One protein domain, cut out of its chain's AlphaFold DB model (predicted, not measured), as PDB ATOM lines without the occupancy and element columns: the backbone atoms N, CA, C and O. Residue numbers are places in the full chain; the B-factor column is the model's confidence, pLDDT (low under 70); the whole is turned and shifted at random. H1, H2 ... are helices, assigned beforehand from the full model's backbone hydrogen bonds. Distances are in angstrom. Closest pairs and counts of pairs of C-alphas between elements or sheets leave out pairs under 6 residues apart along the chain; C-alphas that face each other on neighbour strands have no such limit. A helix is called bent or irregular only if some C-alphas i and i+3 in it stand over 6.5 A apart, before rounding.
ATOM      1  N   LEU A  82     199.578 148.934 102.308       70.12
ATOM      2  CA  LEU A  82     200.372 150.160 102.434       70.12
ATOM      3  C   LEU A  82     201.494 149.990 103.458       70.12
ATOM      4  O   LEU A  82     202.623 150.388 103.200       70.12
ATOM      5  N   PHE A  83     201.233 149.319 104.583       71.88
ATOM      6  CA  PHE A  83     202.270 148.997 105.574       71.88
ATOM      7  C   PHE A  83     203.348 148.050 105.039       71.88
ATOM      8  O   PHE A  83     204.474 148.054 105.535       71.88
ATOM      9  N   ARG A  84     203.029 147.262 104.007       73.94
ATOM     10  CA  ARG A  84     203.998 146.403 103.318       73.94
ATOM     11  C   ARG A  84     204.951 147.209 102.429       73.94
ATOM     12  O   ARG A  84     206.069 146.760 102.183       73.94
ATOM     13  N   ALA A  85     204.545 148.400 101.982       79.38
ATOM     14  CA  ALA A  85     205.434 149.339 101.316       79.38
ATOM     15  C   ALA A  85     206.368 149.982 102.355       79.38
ATOM     16  O   ALA A  85     205.958 150.786 103.192       79.38
ATOM     17  N   GLY A  86     207.658 149.641 102.292       76.88
ATOM     18  CA  GLY A  86     208.651 150.110 103.264       76.88
ATOM     19  C   GLY A  86     208.758 151.638 103.370       76.88
ATOM     20  O   GLY A  86     209.167 152.142 104.409       76.88
ATOM     21  N   THR A  87     208.362 152.390 102.341       82.62
ATOM     22  CA  THR A  87     208.298 153.862 102.366       82.62
ATOM     23  C   THR A  87     207.242 154.388 103.337       82.62
ATOM     24  O   THR A  87     207.525 155.314 104.093       82.62
ATOM     25  N   PHE A  88     206.057 153.777 103.374       81.88
ATOM     26  CA  PHE A  88     204.973 154.171 104.274       81.88
ATOM     27  C   PHE A  88     205.298 153.813 105.727       81.88
ATOM     28  O   PHE A  88     205.189 154.657 106.613       81.88
ATOM     29  N   SER A  89     205.801 152.594 105.965       85.56
ATOM     30  CA  SER A  89     206.245 152.168 107.299       85.56
ATOM     31  C   SER A  89     207.384 153.047 107.832       85.56
ATOM     32  O   SER A  89     207.337 153.481 108.983       85.56
ATOM     33  N   ARG A  90     208.359 153.402 106.982       88.19
ATOM     34  CA  ARG A  90     209.418 154.362 107.331       88.19
ATOM     35  C   ARG A  90     208.860 155.748 107.634       88.19
ATOM     36  O   ARG A  90     209.279 156.327 108.627       88.19
ATOM     37  N   GLY A  91     207.910 156.251 106.845       90.31
ATOM     38  CA  GLY A  91     207.274 157.551 107.083       90.31
ATOM     39  C   GLY A  91     206.541 157.619 108.427       90.31
ATOM     40  O   GLY A  91     206.709 158.582 109.177       90.31
ATOM     41  N   ILE A  92     205.798 156.564 108.776       89.75
ATOM     42  CA  ILE A  92     205.177 156.430 110.102       89.75
ATOM     43  C   ILE A  92     206.250 156.375 111.191       89.75
ATOM     44  O   ILE A  92     206.134 157.078 112.191       89.75
ATOM     45  N   GLY A  93     207.315 155.593 110.991       92.25
ATOM     46  CA  GLY A  93     208.423 155.485 111.939       92.25
ATOM     47  C   GLY A  93     209.121 156.822 112.198       92.25
ATOM     48  O   GLY A  93     209.326 157.195 113.351       92.25
ATOM     49  N   THR A  94     209.426 157.589 111.148       94.31
ATOM     50  CA  THR A  94     210.036 158.920 111.281       94.31
ATOM     51  C   THR A  94     209.085 159.920 111.930       94.31
ATOM     52  O   THR A  94     209.524 160.735 112.738       94.31
ATOM     53  N   GLY A  95     207.785 159.851 111.622       93.19
ATOM     54  CA  GLY A  95     206.765 160.675 112.272       93.19
ATOM     55  C   GLY A  95     206.673 160.386 113.769       93.19
ATOM     56  O   GLY A  95     206.764 161.305 114.578       93.19
ATOM     57  N   LEU A  96     206.583 159.108 114.145       93.56
ATOM     58  CA  LEU A  96     206.553 158.674 115.543       93.56
ATOM     59  C   LEU A  96     207.808 159.127 116.298       93.56
ATOM     60  O   LEU A  96     207.697 159.679 117.389       93.56
ATOM     61  N   LEU A  97     208.990 158.954 115.700       95.94
ATOM     62  CA  LEU A  97     210.252 159.398 116.288       95.94
ATOM     63  C   LEU A  97     210.288 160.921 116.471       95.94
ATOM     64  O   LEU A  97     210.722 161.403 117.513       95.94
ATOM     65  N   SER A  98     209.776 161.676 115.498       95.62
ATOM     66  CA  SER A  98     209.681 163.137 115.587       95.62
ATOM     67  C   SER A  98     208.773 163.573 116.739       95.62
ATOM     68  O   SER A  98     209.138 164.466 117.503       95.62
ATOM     69  N   TYR A  99     207.622 162.916 116.918       92.69
ATOM     70  CA  TYR A  99     206.738 163.169 118.058       92.69
ATOM     71  C   TYR A  99     207.383 162.784 119.390       92.69
ATOM     72  O   TYR A  99     207.257 163.533 120.356       92.69
ATOM     73  N   LEU A 100     208.103 161.662 119.449       93.25
ATOM     74  CA  LEU A 100     208.799 161.230 120.660       93.25
ATOM     75  C   LEU A 100     209.865 162.248 121.085       93.25
ATOM     76  O   LEU A 100     209.928 162.613 122.256       93.25
ATOM     77  N   VAL A 101     210.655 162.754 120.135       94.75
ATOM     78  CA  VAL A 101     211.641 163.818 120.382       94.75
ATOM     79  C   VAL A 101     210.950 165.103 120.837       94.75
ATOM     80  O   VAL A 101     211.382 165.710 121.814       94.75
ATOM     81  N   LEU A 102     209.852 165.497 120.185       92.81
ATOM     82  CA  LEU A 102     209.087 166.689 120.552       92.81
ATOM     83  C   LEU A 102     208.553 166.610 121.991       92.81
ATOM     84  O   LEU A 102     208.796 167.518 122.782       92.81
ATOM     85  N   PHE A 103     207.859 165.526 122.347       88.56
ATOM     86  CA  PHE A 103     207.357 165.316 123.708       88.56
ATOM     87  C   PHE A 103     208.493 165.170 124.723       88.56
ATOM     88  O   PHE A 103     208.395 165.713 125.822       88.56
ATOM     89  N   GLY A 104     209.588 164.504 124.349       88.56
ATOM     90  CA  GLY A 104     210.785 164.388 125.176       88.56
ATOM     91  C   GLY A 104     211.369 165.753 125.529       88.56
ATOM     92  O   GLY A 104     211.592 166.032 126.701       88.56
ATOM     93  N   ILE A 105     211.539 166.643 124.550       88.56
ATOM     94  CA  ILE A 105     212.019 168.014 124.784       88.56
ATOM     95  C   ILE A 105     211.027 168.795 125.653       88.56
ATOM     96  O   ILE A 105     211.449 169.467 126.596       88.56
ATOM     97  N   LEU A 106     209.722 168.687 125.386       85.94
ATOM     98  CA  LEU A 106     208.682 169.348 126.183       85.94
ATOM     99  C   LEU A 106     208.662 168.887 127.645       85.94
ATOM    100  O   LEU A 106     208.285 169.673 128.507       85.94
ATOM    101  N   PHE A 107     209.075 167.651 127.929       85.06
ATOM    102  CA  PHE A 107     209.148 167.109 129.285       85.06
ATOM    103  C   PHE A 107     210.494 167.395 129.968       85.06
ATOM    104  O   PHE A 107     210.533 167.822 131.119       85.06
ATOM    105  N   VAL A 108     211.609 167.217 129.253       84.62
ATOM    106  CA  VAL A 108     212.967 167.443 129.776       84.62
ATOM    107  C   VAL A 108     213.215 168.920 130.065       84.62
ATOM    108  O   VAL A 108     213.867 169.231 131.053       84.62
ATOM    109  N   THR A 109     212.689 169.840 129.252       77.12
ATOM    110  CA  THR A 109     212.896 171.287 129.443       77.12
ATOM    111  C   THR A 109     212.417 171.786 130.817       77.12
ATOM    112  O   THR A 109     213.239 172.347 131.542       77.12
ATOM    113  N   PRO A 110     211.147 171.590 131.234       73.38
ATOM    114  CA  PRO A 110     210.703 171.997 132.567       73.38
ATOM    115  C   PRO A 110     211.397 171.197 133.673       73.38
ATOM    116  O   PRO A 110     211.803 171.796 134.660       73.38
ATOM    117  N   LEU A 111     211.630 169.891 133.489       76.62
ATOM    118  CA  LEU A 111     212.330 169.061 134.477       76.62
ATOM    119  C   LEU A 111     213.769 169.547 134.735       76.62
ATOM    120  O   LEU A 111     214.241 169.543 135.872       76.62
ATOM    121  N   TYR A 112     214.457 169.993 133.680       71.06
ATOM    122  CA  TYR A 112     215.788 170.588 133.750       71.06
ATOM    123  C   TYR A 112     215.756 171.959 134.432       71.06
ATOM    124  O   TYR A 112     216.604 172.234 135.276       71.06
ATOM    125  N   LEU A 113     214.766 172.804 134.123       65.56
ATOM    126  CA  LEU A 113     214.586 174.095 134.795       65.56
ATOM    127  C   LEU A 113     214.274 173.929 136.293       65.56
ATOM    128  O   LEU A 113     214.840 174.659 137.105       65.56
ATOM    129  N   GLU A 114     213.426 172.967 136.664       63.94
ATOM    130  CA  GLU A 114     213.094 172.669 138.062       63.94
ATOM    131  C   GLU A 114     214.300 172.105 138.827       63.94
ATOM    132  O   GLU A 114     214.608 172.580 139.919       63.94
ATOM    133  N   SER A 115     215.026 171.145 138.239       63.34
ATOM    134  CA  SER A 115     216.149 170.472 138.912       63.34
ATOM    135  C   SER A 115     217.416 171.326 139.003       63.34
ATOM    136  O   SER A 115     218.151 171.215 139.980       63.34
ATOM    137  N   ALA A 116     217.705 172.160 137.998       57.34
ATOM    138  CA  ALA A 116     218.954 172.923 137.940       57.34
ATOM    139  C   ALA A 116     218.857 174.323 138.568       57.34
ATOM    140  O   ALA A 116     219.886 174.857 138.975       57.34
ATOM    141  N   GLN A 117     217.665 174.936 138.648       54.97
ATOM    142  CA  GLN A 117     217.543 176.318 139.135       54.97
ATOM    143  C   GLN A 117     216.893 176.485 140.514       54.97
ATOM    144  O   GLN A 117     217.001 177.569 141.073       54.97
ATOM    145  N   SER A 118     216.276 175.461 141.119       52.84
ATOM    146  CA  SER A 118     215.597 175.614 142.429       52.84
ATOM    147  C   SER A 118     214.559 176.756 142.455       52.84
ATOM    148  O   SER A 118     214.284 177.325 143.512       52.84
ATOM    149  N   LEU A 119     214.001 177.140 141.299       52.56
ATOM    150  CA  LEU A 119     212.923 178.125 141.228       52.56
ATOM    151  C   LEU A 119     211.570 177.416 141.408       52.56
ATOM    152  O   LEU A 119     211.359 176.359 140.812       52.56
ATOM    153  N   PRO A 120     210.630 177.991 142.182       55.19
ATOM    154  CA  PRO A 120     209.302 177.419 142.364       55.19
ATOM    155  C   PRO A 120     208.576 177.286 141.018       55.19
ATOM    156  O   PRO A 120     208.572 178.210 140.197       55.19
ATOM    157  N   SER A 121     207.925 176.139 140.825       54.28
ATOM    158  CA  SER A 121     207.168 175.710 139.636       54.28
ATOM    159  C   SER A 121     206.172 176.754 139.097       54.28
ATOM    160  O   SER A 121     205.880 176.794 137.898       54.28
ATOM    161  N   THR A 122     205.731 177.690 139.942       55.56
ATOM    162  CA  THR A 122     204.899 178.850 139.587       55.56
ATOM    163  C   THR A 122     205.556 179.800 138.569       55.56
ATOM    164  O   THR A 122     204.861 180.369 137.730       55.56
ATOM    165  N   VAL A 123     206.885 179.968 138.589       55.38
ATOM    166  CA  VAL A 123     207.601 180.894 137.684       55.38
ATOM    167  C   VAL A 123     207.876 180.249 136.322       55.38
ATOM    168  O   VAL A 123     207.783 180.920 135.296       55.38
ATOM    169  N   ALA A 124     208.132 178.937 136.280       53.41
ATOM    170  CA  ALA A 124     208.355 178.197 135.035       53.41
ATOM    171  C   ALA A 124     207.093 178.149 134.153       53.41
ATOM    172  O   ALA A 124     207.174 178.362 132.940       53.41
ATOM    173  N   GLY A 125     205.912 177.966 134.760       54.62
ATOM    174  CA  GLY A 125     204.627 178.056 134.054       54.62
ATOM    175  C   GLY A 125     204.351 179.457 133.491       54.62
ATOM    176  O   GLY A 125     203.859 179.596 132.365       54.62
ATOM    177  N   LEU A 126     204.742 180.504 134.224       56.66
ATOM    178  CA  LEU A 126     204.639 181.890 133.763       56.66
ATOM    179  C   LEU A 126     205.606 182.171 132.599       56.66
ATOM    180  O   LEU A 126     205.226 182.821 131.629       56.66
ATOM    181  N   LEU A 127     206.822 181.617 132.636       57.47
ATOM    182  CA  LEU A 127     207.834 181.786 131.590       57.47
ATOM    183  C   LEU A 127     207.451 181.081 130.279       57.47
ATOM    184  O   LEU A 127     207.634 181.650 129.206       57.47
ATOM    185  N   LEU A 128     206.868 179.880 130.348       60.12
ATOM    186  CA  LEU A 128     206.338 179.174 129.172       60.12
ATOM    187  C   LEU A 128     205.136 179.910 128.555       60.12
ATOM    188  O   LEU A 128     204.990 179.943 127.332       60.12
ATOM    189  N   THR A 129     204.318 180.558 129.389       61.88
ATOM    190  CA  THR A 129     203.217 181.427 128.942       61.88
ATOM    191  C   THR A 129     203.747 182.693 128.258       61.88
ATOM    192  O   THR A 129     203.255 183.072 127.195       61.88
ATOM    193  N   VAL A 130     204.805 183.311 128.800       56.75
ATOM    194  CA  VAL A 130     205.485 184.472 128.195       56.75
ATOM    195  C   VAL A 130     206.197 184.095 126.892       56.75
ATOM    196  O   VAL A 130     206.157 184.864 125.939       56.75
ATOM    197  N   LEU A 131     206.774 182.893 126.799       59.09
ATOM    198  CA  LEU A 131     207.428 182.391 125.585       59.09
ATOM    199  C   LEU A 131     206.430 182.134 124.438       59.09
ATOM    200  O   LEU A 131     206.788 182.250 123.267       59.09
ATOM    201  N   ARG A 132     205.171 181.796 124.761       49.84
ATOM    202  CA  ARG A 132     204.076 181.613 123.790       49.84
ATOM    203  C   ARG A 132     203.348 182.917 123.455       49.84
ATOM    204  O   ARG A 132     202.558 182.931 122.512       49.84
ATOM    205  N   CYS A 133     203.626 184.005 124.168       39.66
ATOM    206  CA  CYS A 133     203.212 185.332 123.748       39.66
ATOM    207  C   CYS A 133     204.217 185.823 122.694       39.66
ATOM    208  O   CYS A 133     205.389 186.012 123.025       39.66
TER     209      CYS A 133
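AT A GLANCE: This is residues 82 to 133 of the 145 residues of the protein "Multidrug resistance protein stp" of Arthrobacter sp. Hiyo6 (UniProt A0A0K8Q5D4). Look for one long helix, H1, with a short helix, H2, folding back at an angle from its far end, so that the two make a lopsided V with one long arm and one short arm. H1 makes the length, and much of it stands free, residues 93 to 108 for instance. The printed part has 52 residues with two named helices, H1 then H2, and no named strand; its class is all helix. It is extended, with a radius of gyration of the C-alphas of 17.1 A and spans of 50 by 24 by 10 A.

IN THESE COORDINATES: Begin at Leu 82; residues 82 to 85 come before the first named helix. Find C-alpha 86 at (208.651, 150.110, 103.264); from there H1, residues 86 to 117, runs 45.3 A to C-alpha 117 at (217.543, 176.318, 139.135). H1 is neither bent nor irregular, but only just: C-alphas 107 and 110 are 6.1 A apart. After three residues comes H2, residues 121 to 132, which runs 17.2 A and ends at C-alpha 132 at (204.076, 181.613, 123.790).

HOW THE PARTS SIT: H1 and H2 touch, and their closest C-alphas, those of Glu 114 and Ser 121, are 6.8 A apart. H1 touches H2 with residues 110 to 114 alone, and H2 touches H1 with residues 121 to 124 alone. The two run opposite ways at a steep tilt of 50 degrees, with their centres 20.3 A apart. Along the backbone, 27 of 28 O i to N i+4 pairs in H1 and 7 of 8 in H2 are within hydrogen-bond range.

THE WHOLE: The two C-alphas farthest apart, those of Arg 84 and Leu 119, are 50.2 A from each other. The printed part has no cut, and the link from H1 to H2 is tight. In this predicted model the mean pLDDT of the printed part is 73.6; residues 113 to 133 are under 70, and H2 has a mean of 56.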